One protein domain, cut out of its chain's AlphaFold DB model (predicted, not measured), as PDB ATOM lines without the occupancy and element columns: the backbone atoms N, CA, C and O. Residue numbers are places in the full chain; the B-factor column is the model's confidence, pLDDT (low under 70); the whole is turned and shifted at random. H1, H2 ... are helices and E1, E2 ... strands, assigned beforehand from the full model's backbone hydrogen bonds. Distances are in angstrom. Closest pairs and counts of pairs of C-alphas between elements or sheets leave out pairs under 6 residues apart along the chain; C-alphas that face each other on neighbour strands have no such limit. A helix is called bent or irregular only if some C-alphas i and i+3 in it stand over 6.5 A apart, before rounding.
ATOM      1  N   GLY A 308     129.588 146.494 138.455       58.22
ATOM      2  CA  GLY A 308     130.924 146.069 138.850       58.22
ATOM      3  C   GLY A 308     131.309 146.611 140.222       58.22
ATOM      4  O   GLY A 308     131.500 145.823 141.136       58.22
ATOM      5  N   ASN A 309     131.344 147.929 140.422       61.19
ATOM      6  CA  ASN A 309     131.680 148.529 141.717       61.19
ATOM      7  C   ASN A 309     130.672 148.210 142.832       61.19
ATOM      8  O   ASN A 309     131.081 147.957 143.965       61.19
ATOM      9  N   ALA A 310     129.366 148.182 142.550       67.88
ATOM     10  CA  ALA A 310     128.369 147.803 143.555       67.88
ATOM     11  C   ALA A 310     128.529 146.332 143.989       67.88
ATOM     12  O   ALA A 310     128.566 146.032 145.182       67.88
ATOM     13  N   VAL A 311     128.698 145.424 143.027       76.56
ATOM     14  CA  VAL A 311     128.952 143.992 143.228       76.56
ATOM     15  C   VAL A 311     130.306 143.788 143.912       76.56
ATOM     16  O   VAL A 311     130.383 143.012 144.857       76.56
ATOM     17  N   ILE A 312     131.355 144.528 143.542       78.94
ATOM     18  CA  ILE A 312     132.661 144.507 144.220       78.94
ATOM     19  C   ILE A 312     132.522 144.962 145.671       78.94
ATOM     20  O   ILE A 312     133.101 144.331 146.548       78.94
ATOM     21  N   ASN A 313     131.727 145.993 145.964       79.88
ATOM     22  CA  ASN A 313     131.494 146.425 147.342       79.88
ATOM     23  C   ASN A 313     130.800 145.331 148.167       79.88
ATOM     24  O   ASN A 313     131.215 145.068 149.298       79.88
ATOM     25  N   TYR A 314     129.804 144.641 147.600       86.25
ATOM     26  CA  TYR A 314     129.188 143.480 148.250       86.25
ATOM     27  C   TYR A 314     130.169 142.312 148.407       86.25
ATOM     28  O   TYR A 314     130.200 141.680 149.462       86.25
ATOM     29  N   LEU A 315     131.013 142.053 147.405       88.81
ATOM     30  CA  LEU A 315     132.057 141.034 147.469       88.81
ATOM     31  C   LEU A 315     133.066 141.344 148.582       88.81
ATOM     32  O   LEU A 315     133.345 140.484 149.412       88.81
ATOM     33  N   LEU A 316     133.582 142.573 148.634       87.62
ATOM     34  CA  LEU A 316     134.552 143.025 149.634       87.62
ATOM     35  C   LEU A 316     133.980 142.974 151.056       87.62
ATOM     36  O   LEU A 316     134.702 142.614 151.992       87.62
ATOM     37  N   ALA A 317     132.681 143.256 151.213       87.06
ATOM     38  CA  ALA A 317     131.974 143.142 152.487       87.06
ATOM     39  C   ALA A 317     131.899 141.695 153.015       87.06
ATOM     40  O   ALA A 317     131.796 141.491 154.224       87.06
ATOM     41  N   VAL A 318     131.980 140.692 152.133       91.12
ATOM     42  CA  VAL A 318     131.829 139.266 152.475       91.12
ATOM     43  C   VAL A 318     133.155 138.508 152.470       91.12
ATOM     44  O   VAL A 318     133.380 137.636 153.306       91.12
ATOM     45  N   ILE A 319     134.062 138.820 151.547       91.44
ATOM     46  CA  ILE A 319     135.275 138.027 151.338       91.44
ATOM     47  C   ILE A 319     136.236 138.114 152.525       91.44
ATOM     48  O   ILE A 319     136.818 137.111 152.926       91.44
ATOM     49  N   THR A 320     136.350 139.292 153.144       87.94
ATOM     50  CA  THR A 320     137.213 139.514 154.310       87.94
ATOM     51  C   THR A 320     136.803 138.631 155.498       87.94
ATOM     52  O   THR A 320     137.650 137.899 156.017       87.94
ATOM     53  N   PRO A 321     135.525 138.618 155.934       89.00
ATOM     54  CA  PRO A 321     135.106 137.704 156.991       89.00
ATOM     55  C   PRO A 321     135.176 136.222 156.594       89.00
ATOM     56  O   PRO A 321     135.484 135.399 157.456       89.00
ATOM     57  N   LEU A 322     134.946 135.871 155.324       90.88
ATOM     58  CA  LEU A 322     135.094 134.487 154.862       90.88
ATOM     59  C   LEU A 322     136.546 133.995 154.945       90.88
ATOM     60  O   LEU A 322     136.780 132.892 155.435       90.88
ATOM     61  N   LEU A 323     137.524 134.807 154.527       90.06
ATOM     62  CA  LEU A 323     138.949 134.456 154.600       90.06
ATOM     63  C   LEU A 323     139.411 134.229 156.043       90.06
ATOM     64  O   LEU A 323     140.201 133.321 156.298       90.06
ATOM     65  N   ASN A 324     138.874 134.995 156.997       87.19
ATOM     66  CA  ASN A 324     139.167 134.810 158.421       87.19
ATOM     67  C   ASN A 324     138.651 133.475 158.976       87.19
ATOM     68  O   ASN A 324     139.213 132.973 159.944       87.19
ATOM     69  N   LYS A 325     137.604 132.900 158.372       87.69
ATOM     70  CA  LYS A 325     136.980 131.635 158.796       87.69
ATOM     71  C   LYS A 325     137.271 130.468 157.854       87.69
ATOM     72  O   LYS A 325     136.697 129.395 158.013       87.69
ATOM     73  N   VAL A 326     138.146 130.655 156.864       87.00
ATOM     74  CA  VAL A 326     138.359 129.656 155.807       87.00
ATOM     75  C   VAL A 326     138.900 128.333 156.355       87.00
ATOM     76  O   VAL A 326     138.607 127.283 155.790       87.00
ATOM     77  N   ASP A 327     139.640 128.353 157.466       85.19
ATOM     78  CA  ASP A 327     140.140 127.136 158.120       85.19
ATOM     79  C   ASP A 327     139.022 126.348 158.812       85.19
ATOM     80  O   ASP A 327     139.029 125.118 158.780       85.19
ATOM     81  N   ASP A 328     138.046 127.056 159.387       85.75
ATOM     82  CA  ASP A 328     136.940 126.483 160.164       85.75
ATOM     83  C   ASP A 328     135.831 125.914 159.265       85.75
ATOM     84  O   ASP A 328     134.985 125.133 159.707       85.75
ATOM     85  N   ILE A 329     135.824 126.307 157.989       86.94
ATOM     86  CA  ILE A 329     134.819 125.911 157.008       86.94
ATOM     87  C   ILE A 329     135.415 124.875 156.051       86.94
ATOM     88  O   ILE A 329     136.372 125.127 155.315       86.94
ATOM     89  N   SER A 330     134.824 123.679 156.048       81.06
ATOM     90  CA  SER A 330     135.303 122.526 155.277       81.06
ATOM     91  C   SER A 330     134.595 122.314 153.936       81.06
ATOM     92  O   SER A 330     135.070 121.515 153.135       81.06
ATOM     93  N   THR A 331     133.479 123.002 153.669       87.69
ATOM     94  CA  THR A 331     132.680 122.809 152.447       87.69
ATOM     95  C   THR A 331     132.303 124.130 151.784       87.69
ATOM     96  O   THR A 331     132.059 125.128 152.463       87.69
ATOM     97  N   ASP A 332     132.167 124.111 150.456       88.88
ATOM     98  CA  ASP A 332     131.699 125.257 149.662       88.88
ATOM     99  C   ASP A 332     130.289 125.707 150.089       88.88
ATOM    100  O   ASP A 332     130.012 126.897 150.215       88.88
ATOM    101  N   ALA A 333     129.408 124.757 150.430       88.12
ATOM    102  CA  ALA A 333     128.087 125.060 150.983       88.12
ATOM    103  C   ALA A 333     128.171 125.796 152.335       88.12
ATOM    104  O   ALA A 333     127.357 126.677 152.618       88.12
ATOM    105  N   GLY A 334     129.171 125.468 153.160       88.69
ATOM    106  CA  GLY A 334     129.463 126.181 154.401       88.69
ATOM    107  C   GLY A 334     129.941 127.613 154.156       88.69
ATOM    108  O   GLY A 334     129.498 128.520 154.860       88.69
ATOM    109  N   LEU A 335     130.773 127.834 153.128       90.12
ATOM    110  CA  LEU A 335     131.209 129.177 152.722       90.12
ATOM    111  C   LEU A 335     130.017 130.014 152.247       90.12
ATOM    112  O   LEU A 335     129.870 131.161 152.664       90.12
ATOM    113  N   GLN A 336     129.123 129.423 151.451       92.62
ATOM    114  CA  GLN A 336     127.908 130.091 150.983       92.62
ATOM    115  C   GLN A 336     126.977 130.479 152.147       92.62
ATOM    116  O   GLN A 336     126.456 131.594 152.188       92.62
ATOM    117  N   LEU A 337     126.775 129.583 153.121       90.12
ATOM    118  CA  LEU A 337     125.941 129.865 154.293       90.12
ATOM    119  C   LEU A 337     126.539 130.972 155.167       90.12
ATOM    120  O   LEU A 337     125.806 131.814 155.688       90.12
ATOM    121  N   GLU A 338     127.859 130.975 155.334       91.69
ATOM    122  CA  GLU A 338     128.555 132.011 156.089       91.69
ATOM    123  C   GLU A 338     128.478 133.366 155.373       91.69
ATOM    124  O   GLU A 338     128.185 134.374 156.014       91.69
ATOM    125  N   ALA A 339     128.625 133.387 154.047       90.06
ATOM    126  CA  ALA A 339     128.487 134.584 153.221       90.06
ATOM    127  C   ALA A 339     127.121 135.268 153.402       90.06
ATOM    128  O   ALA A 339     127.039 136.486 153.598       90.06
ATOM    129  N   ARG A 340     126.044 134.470 153.419       90.62
ATOM    130  CA  ARG A 340     124.668 134.954 153.624       90.62
ATOM    131  C   ARG A 340     124.463 135.669 154.960       90.62
ATOM    132  O   ARG A 340     123.574 136.507 155.056       90.62
ATOM    133  N   LYS A 341     125.278 135.403 155.987       90.56
ATOM    134  CA  LYS A 341     125.167 136.109 157.279       90.56
ATOM    135  C   LYS A 341     125.554 137.587 157.186       90.56
ATOM    136  O   LYS A 341     125.106 138.367 158.020       90.56
ATOM    137  N   TYR A 342     126.370 137.963 156.201       87.62
ATOM    138  CA  TYR A 342     126.901 139.320 156.065       87.62
ATOM    139  C   TYR A 342     126.082 140.192 155.111       87.62
ATOM    140  O   TYR A 342     125.876 141.368 155.392       87.62
ATOM    141  N   VAL A 343     125.599 139.625 154.001       86.00
ATOM    142  CA  VAL A 343     124.875 140.379 152.954       86.00
ATOM    143  C   VAL A 343     123.516 139.775 152.582       86.00
ATOM    144  O   VAL A 343     122.884 140.211 151.623       86.00
ATOM    145  N   GLY A 344     123.035 138.781 153.332       88.00
ATOM    146  CA  GLY A 344     121.752 138.129 153.069       88.00
ATOM    147  C   GLY A 344     121.736 137.380 151.736       88.00
ATOM    148  O   GLY A 344     122.727 136.774 151.332       88.00
ATOM    149  N   GLU A 345     120.602 137.442 151.041       84.56
ATOM    150  CA  GLU A 345     120.380 136.776 149.747       84.56
ATOM    151  C   GLU A 345     121.298 137.299 148.630       84.56
ATOM    152  O   GLU A 345     121.569 136.582 147.670       84.56
ATOM    153  N   ILE A 346     121.871 138.501 148.781       82.69
ATOM    154  CA  ILE A 346     122.830 139.080 147.821       82.69
ATOM    155  C   ILE A 346     124.076 138.188 147.669       82.69
ATOM    156  O   ILE A 346     124.706 138.181 146.612       82.69
ATOM    157  N   ALA A 347     124.414 137.380 148.682       85.62
ATOM    158  CA  ALA A 347     125.530 136.437 148.611       85.62
ATOM    159  C   ALA A 347     125.374 135.409 147.477       85.62
ATOM    160  O   ALA A 347     126.379 134.915 146.971       85.62
ATOM    161  N   ASP A 348     124.143 135.114 147.045       87.12
ATOM    162  CA  ASP A 348     123.851 134.123 146.001       87.12
ATOM    163  C   ASP A 348     124.210 134.598 144.588       87.12
ATOM    164  O   ASP A 348     124.264 133.796 143.653       87.12
ATOM    165  N   ILE A 349     124.535 135.886 144.435       86.50
ATOM    166  CA  ILE A 349     125.154 136.420 143.218       86.50
ATOM    167  C   ILE A 349     126.560 135.826 143.024       86.50
ATOM    168  O   ILE A 349     127.040 135.748 141.892       86.50
ATOM    169  N   PHE A 350     127.206 135.361 144.097       90.06
ATOM    170  CA  PHE A 350     128.533 134.756 144.077       90.06
ATOM    171  C   PHE A 350     128.482 133.263 144.393       90.06
ATOM    172  O   PHE A 350     127.666 132.792 145.186       90.06
ATOM    173  N   LYS A 351     129.426 132.527 143.808       92.06
ATOM    174  CA  LYS A 351     129.770 131.160 144.195       92.06
ATOM    175  C   LYS A 351     131.143 131.172 144.846       92.06
ATOM    176  O   LYS A 351     132.123 131.558 144.205       92.06
ATOM    177  N   PHE A 352     131.204 130.741 146.101       92.88
ATOM    178  CA  PHE A 352     132.446 130.626 146.860       92.88
ATOM    179  C   PHE A 352     132.924 129.176 146.856       92.88
ATOM    180  O   PHE A 352     132.168 128.277 147.216       92.88
ATOM    181  N   SER A 353     134.180 128.952 146.477       92.12
ATOM    182  CA  SER A 353     134.806 127.629 146.549       92.12
ATOM    183  C   SER A 353     136.181 127.693 147.192       92.12
ATOM    184  O   SER A 353     136.941 128.640 146.979       92.12
ATOM    185  N   LYS A 354     136.504 126.687 148.002       90.12
ATOM    186  CA  LYS A 354     137.810 126.599 148.661       90.12
ATOM    187  C   LYS A 354     138.841 126.016 147.695       90.12
ATOM    188  O   LYS A 354     138.592 124.997 147.052       90.12
ATOM    189  N   ARG A 355     140.009 126.648 147.594       88.62
ATOM    190  CA  ARG A 355     141.147 126.143 146.815       88.62
ATOM    191  C   ARG A 355     142.429 126.242 147.615       88.62
ATOM    192  O   ARG A 355     142.591 127.143 148.421       88.62
ATOM    193  N   GLU A 356     143.357 125.340 147.355       85.88
ATOM    194  CA  GLU A 356     144.716 125.442 147.871       85.88
ATOM    195  C   GLU A 356     145.651 125.669 146.688       85.88
ATOM    196  O   GLU A 356     145.652 124.891 145.734       85.88
ATOM    197  N   LEU A 357     146.391 126.775 146.726       84.19
ATOM    198  CA  LEU A 357     147.363 127.161 145.708       84.19
ATOM    199  C   LEU A 357     148.678 127.439 146.430       84.19
ATOM    200  O   LEU A 357     148.698 128.221 147.379       84.19
ATOM    201  N   ASP A 358     149.748 126.756 146.026       82.75
ATOM    202  CA  ASP A 358     151.097 126.907 146.592       82.75
ATOM    203  C   ASP A 358     151.163 126.797 148.132       82.75
ATOM    204  O   ASP A 358     151.933 127.486 148.797       82.75
ATOM    205  N   GLY A 359     150.337 125.919 148.718       80.62
ATOM    206  CA  GLY A 359     150.258 125.702 150.169       80.62
ATOM    207  C   GLY A 359     149.495 126.788 150.940       80.62
ATOM    208  O   GLY A 359     149.478 126.772 152.172       80.62
ATOM    209  N   ILE A 360     148.853 127.729 150.239       85.69
ATOM    210  CA  ILE A 360     148.025 128.789 150.819       85.69
ATOM    211  C   ILE A 360     146.551 128.488 150.530       85.69
ATOM    212  O   ILE A 360     146.151 128.204 149.397       85.69
ATOM    213  N   GLN A 361     145.716 128.577 151.566       88.19
ATOM    214  CA  GLN A 361     144.263 128.480 151.423       88.19
ATOM    215  C   GLN A 361     143.723 129.733 150.726       88.19
ATOM    216  O   GLN A 361     144.018 130.860 151.120       88.19
ATOM    217  N   ASN A 362     142.921 129.518 149.696       91.88
ATOM    218  CA  ASN A 362     142.316 130.532 148.853       91.88
ATOM    219  C   ASN A 362     140.798 130.345 148.835       91.88
ATOM    220  O   ASN A 362     140.287 129.221 148.876       91.88
ATOM    221  N   ILE A 363     140.076 131.453 148.709       93.12
ATOM    222  CA  ILE A 363     138.656 131.436 148.363       93.12
ATOM    223  C   ILE A 363     138.530 131.911 146.924       93.12
ATOM    224  O   ILE A 363     138.805 133.072 146.616       93.12
ATOM    225  N   ARG A 364     138.104 131.004 146.049       93.00
ATOM    226  CA  ARG A 364     137.750 131.315 144.672       93.00
ATOM    227  C   ARG A 364     136.324 131.819 144.612       93.00
ATOM    228  O   ARG A 364     135.409 131.175 145.128       93.00
ATOM    229  N   VAL A 365     136.147 132.940 143.934       92.38
ATOM    230  CA  VAL A 365     134.857 133.587 143.742       92.38
ATOM    231  C   VAL A 365     134.519 133.587 142.263       92.38
ATOM    232  O   VAL A 365     135.299 134.060 141.435       92.38
ATOM    233  N   GLU A 366     133.341 133.070 141.942       90.31
ATOM    234  CA  GLU A 366     132.761 133.101 140.601       90.31
ATOM    235  C   GLU A 366     131.387 133.777 140.645       90.31
ATOM    236  O   GLU A 366     130.742 133.836 141.693       90.31
ATOM    237  N   LEU A 367     130.921 134.283 139.503       86.44
ATOM    238  CA  LEU A 367     129.552 134.773 139.379       86.44
ATOM    239  C   LEU A 367     128.578 133.592 139.313       86.44
ATOM    240  O   LEU A 367     128.729 132.669 138.515       86.44
ATOM    241  N   GLY A 368     127.561 133.628 140.169       74.56
ATOM    242  CA  GLY A 368     126.413 132.728 140.123       74.56
ATOM    243  C   GLY A 368     125.318 133.185 139.153       74.56
ATOM    244  O   GLY A 368     124.438 132.389 138.832       74.56
ATOM    245  N   SER A 369     125.379 134.437 138.684       68.12
ATOM    246  CA  SER A 369     124.415 135.033 137.754       68.12
ATOM    247  C   SER A 369     124.851 134.878 136.296       68.12
ATOM    248  O   SER A 369     126.015 135.091 135.972       68.12
ATOM    249  N   ASN A 370     123.890 134.583 135.416       59.59
ATOM    250  CA  ASN A 370     124.076 134.571 133.958       59.59
ATOM    251  C   ASN A 370     123.715 135.917 133.297       59.59
ATOM    252  O   ASN A 370     123.755 136.020 132.076       59.59
ATOM    253  N   ILE A 371     123.277 136.903 134.088       53.81
ATOM    254  CA  ILE A 371     122.804 138.212 133.606       53.81
ATOM    255  C   ILE A 371     123.872 139.289 133.847       53.81
ATOM    256  O   ILE A 371     124.004 140.217 133.058       53.81
ATOM    257  N   LEU A 372     124.639 139.158 134.934       63.56
ATOM    258  CA  LEU A 372     125.673 140.117 135.315       63.56
ATOM    259  C   LEU A 372     127.017 139.714 134.704       63.56
ATOM    260  O   LEU A 372     127.556 138.659 135.033       63.56
ATOM    261  N   GLU A 373     127.593 140.587 133.880       61.12
ATOM    262  CA  GLU A 373     128.972 140.459 133.403       61.12
ATOM    263  C   GLU A 373     129.892 141.387 134.207       61.12
ATOM    264  O   GLU A 373     129.948 142.593 133.970       61.12
ATOM    265  N   VAL A 374     130.649 140.826 135.159       69.06
ATOM    266  CA  VAL A 374     131.682 141.573 135.899       69.06
ATOM    267  C   VAL A 374     133.066 141.113 135.447       69.06
ATOM    268  O   VAL A 374     133.532 140.026 135.797       69.06
ATOM    269  N   SER A 375     133.742 141.960 134.669       67.69
ATOM    270  CA  SER A 375     135.123 141.742 134.225       67.69
ATOM    271  C   SER A 375     136.059 141.580 135.423       67.69
ATOM    272  O   SER A 375     136.076 142.454 136.277       67.69
ATOM    273  N   GLY A 376     136.844 140.501 135.479       73.75
ATOM    274  CA  GLY A 376     137.788 140.224 136.575       73.75
ATOM    275  C   GLY A 376     137.469 138.947 137.362       73.75
ATOM    276  O   GLY A 376     138.378 138.356 137.952       73.75
ATOM    277  N   LEU A 377     136.225 138.459 137.292       82.19
ATOM    278  CA  LEU A 377     135.828 137.147 137.807       82.19
ATOM    279  C   LEU A 377     136.026 136.043 136.742       82.19
ATOM    280  O   LEU A 377     135.868 136.316 135.552       82.19
ATOM    281  N   PRO A 378     136.373 134.800 137.132       87.38
ATOM    282  CA  PRO A 378     136.629 134.357 138.500       87.38
ATOM    283  C   PRO A 378     137.943 134.915 139.075       87.38
ATOM    284  O   PRO A 378     138.888 135.239 138.344       87.38
ATOM    285  N   ILE A 379     137.993 135.043 140.400       90.62
ATOM    286  CA  ILE A 379     139.149 135.562 141.144       90.62
ATOM    287  C   ILE A 379     139.428 134.688 142.368       90.62
ATOM    288  O   ILE A 379     138.497 134.210 143.014       90.62
ATOM    289  N   ASP A 380     140.703 134.484 142.678       92.06
ATOM    290  CA  ASP A 380     141.154 133.761 143.864       92.06
ATOM    291  C   ASP A 380     141.670 134.776 144.895       92.06
ATOM    292  O   ASP A 380     142.485 135.640 144.565       92.06
ATOM    293  N   PHE A 381     141.174 134.693 146.131       92.44
ATOM    294  CA  PHE A 381     141.649 135.505 147.249       92.44
ATOM    295  C   PHE A 381     142.478 134.645 148.211       92.44
ATOM    296  O   PHE A 381     141.903 133.771 148.871       92.44
ATOM    297  N   PRO A 382     143.796 134.883 148.329       91.06
ATOM    298  CA  PRO A 382     144.652 134.182 149.274       91.06
ATOM    299  C   PRO A 382     144.382 134.625 150.708       91.06
ATOM    300  O   PRO A 382     144.194 135.809 151.005       91.06
ATOM    301  N   LYS A 383     144.425 133.671 151.633       87.31
ATOM    302  CA  LYS A 383     144.384 133.966 153.061       87.31
ATOM    303  C   LYS A 383     145.634 134.748 153.481       87.31
ATOM    304  O   LYS A 383     146.754 134.324 153.222       87.31
ATOM    305  N   GLY A 384     145.428 135.854 154.197       82.94
ATOM    306  CA  GLY A 384     146.501 136.710 154.717       82.94
ATOM    307  C   GLY A 384     146.889 137.875 153.803       82.94
ATOM    308  O   GLY A 384     147.596 138.771 154.256       82.94
ATOM    309  N   GLU A 385     146.394 137.914 152.564       85.62
ATOM    310  CA  GLU A 385     146.503 139.092 151.700       85.62
ATOM    311  C   GLU A 385     145.326 140.055 151.889       85.62
ATOM    312  O   GLU A 385     144.258 139.674 152.369       85.62
ATOM    313  N   ASN A 386     145.518 141.319 151.496       86.69
ATOM    314  CA  ASN A 386     144.473 142.336 151.527       86.69
ATOM    315  C   ASN A 386     143.510 142.160 150.333       86.69
ATOM    316  O   ASN A 386     143.905 142.418 149.189       86.69
ATOM    317  N   PRO A 387     142.233 141.794 150.563       87.06
ATOM    318  CA  PRO A 387     141.276 141.580 149.479       87.06
ATOM    319  C   PRO A 387     140.989 142.846 148.665       87.06
ATOM    320  O   PRO A 387     140.690 142.748 147.476       87.06
ATOM    321  N   ILE A 388     141.123 144.032 149.270       85.06
ATOM    322  CA  ILE A 388     140.914 145.320 148.593       85.06
ATOM    323  C   ILE A 388     141.986 145.536 147.516       85.06
ATOM    324  O   ILE A 388     141.664 145.913 146.391       85.06
ATOM    325  N   ASP A 389     143.250 145.234 147.817       85.25
ATOM    326  CA  ASP A 389     144.362 145.415 146.875       85.25
ATOM    327  C   ASP A 389     144.303 144.410 145.719       85.25
ATOM    328  O   ASP A 389     144.706 144.707 144.592       85.25
ATOM    329  N   ILE A 390     143.801 143.203 145.982       85.38
ATOM    330  CA  ILE A 390     143.561 142.179 144.957       85.38
ATOM    331  C   ILE A 390     142.407 142.607 144.047       85.38
ATOM    332  O   ILE A 390     142.552 142.576 142.825       85.38
ATOM    333  N   ALA A 391     141.295 143.063 144.629       81.94
ATOM    334  CA  ALA A 391     140.148 143.543 143.871       81.94
ATOM    335  C   ALA A 391     140.522 144.750 142.995       81.94
ATOM    336  O   ALA A 391     140.304 144.723 141.787       81.94
ATOM    337  N   ASN A 392     141.188 145.762 143.555       79.38
ATOM    338  CA  ASN A 392     141.593 146.946 142.797       79.38
ATOM    339  C   ASN A 392     142.495 146.601 141.601       79.38
ATOM    340  O   ASN A 392     142.308 147.154 140.524       79.38
ATOM    341  N   ARG A 393     143.423 145.643 141.736       80.12
ATOM    342  CA  ARG A 393     144.291 145.209 140.624       80.12
ATOM    343  C   ARG A 393     143.542 144.488 139.501       80.12
ATOM    344  O   ARG A 393     143.946 144.574 138.347       80.12
ATOM    345  N   LYS A 394     142.493 143.739 139.837       75.88
ATOM    346  CA  LYS A 394     141.756 142.879 138.898       75.88
ATOM    347  C   LYS A 394     140.538 143.554 138.271       75.88
ATOM    348  O   LYS A 394     140.130 143.140 137.188       75.88
ATOM    349  N   PHE A 395     139.968 144.547 138.949       70.88
ATOM    350  CA  PHE A 395     138.737 145.228 138.550       70.88
ATOM    351  C   PHE A 395     138.950 146.675 138.059       70.88
ATOM    352  O   PHE A 395     137.989 147.298 137.614       70.88
ATOM    353  N   GLN A 396     140.175 147.221 138.094       56.81
ATOM    354  CA  GLN A 396     140.477 148.522 137.479       56.81
ATOM    355  C   GLN A 396     140.373 148.470 135.943       56.81
ATOM    356  O   GLN A 396     140.944 147.585 135.303       56.81
TER     357      GLN A 396
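AT A GLANCE: This is residues 308 to 396 of the 397 residues of the protein "ATP-dependent endonuclease" of Bacillus sp. BH32 (UniProt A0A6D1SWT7). A strongly twisted wall of three antiparallel strands has helices over one face and the other face bare. H1 runs slantwise over the inner strand E2, with H2 next to it on the side of edge strand E1 and H3 on the side of edge strand E3, and the end of H2 folds back to lead straight into E1. The 89 printed residues hold three named helices and three named strands in the order H1 H2 E1 E2 E3 H3; the sheet runs E1 E2 E3, all antiparallel, and the class is mixed, helices and strands. The whole is compact, with a radius of gyration of the C-alphas of 11.9 A, and rounded, its C-alphas spanning 31 by 27 by 19 A.

HOW THE PARTS SIT: The sheet is a meander, each strand the antiparallel neighbour of the one before, made of E1, residues 350 to 357, E2, residues 360 to 367, and E3, residues 379 to 382. It is strongly twisted, but only just, with C-alphas up to 4.1 A off its best plane. E1 and E2 form a hairpin at 153 degrees between their directions; N 353 and O 364 are 2.9 A apart and N 362 and O 355 are 2.7 A apart, within hydrogen-bond range. E2 and E3 form a hairpin at 155 degrees, with N 365 and O 379 within range at 2.8 A. E1 bends by 53 degrees at residue 354. H1, residues 308 to 324, is on the sheet at a height of 6.9 A and lies over E2; on the local plane it stands at 30.3 degrees to E2, only just slantwise to the strands. The closest C-alphas of H1 and E2 are those of Leu 323 and Ile 363, 6.9 A apart. H2, residues 332 to 349, is on the same face as H1, over none of the strands, at a height of 4.4 A, only just above the sheet's level. Its closest C-alpha pair with E1 is Asp 332 and Ser 353, 5.0 A apart. H1 and H2 form a helical hairpin: they touch, with the C-alphas of Val 318 and Ala 339 closest at 5.8 A, and run opposite ways at a steep tilt of 39 degrees. H3, residues 387 to 395, is on the sheet, and its closest C-alpha pair with E3 is Pro 387 and Phe 381, 6.5 A apart. H1 and H3 touch, with the C-alphas of Thr 320 and Pro 387 closest at 6.6 A, and run opposite ways at a shallow tilt of 34 degrees, only just short of steep. The sheet and its helices make two layers, helices on one face of a sheet, with H1 and H3 on one face of E1 E2 E3. H2 and H3 are apart. Every O i to N i+4 pair is within hydrogen-bond range in H3, against 11 of 13 in H1 and 7 of 14 in H2.

IN THESE COORDINATES: E1 measures 20.4 A from first to last C-alpha, E2 22.5 A and E3, residues 379 to 382, 9.9 A. H1 begins at C-alpha 308 (130.924, 146.069, 138.850) and is 24.0 A long; it has a kink of 30 degrees near residue 315 and is only just irregular, C-alphas 317 and 320 being 6.6 A apart. H2 measures 14.5 A, with a kink of 137 degrees near residue 343, and is irregular, C-alphas 342 and 345 being 9.4 A apart. E1 begins at C-alpha 350 (128.533, 134.756, 144.077). H3 measures 11.8 A and ends at C-alpha 395 (138.737, 145.228, 138.550).

THE WHOLE: The two C-alphas farthest apart, those of Gly 359 and Ile 371, are 34.4 A apart. The printed part has no cut. The link from E2 to E3, 11 residues, is long. Mean pLDDT of the printed part is 83.7; residues 308 to 310, 369 to 375 and 396 are under 70.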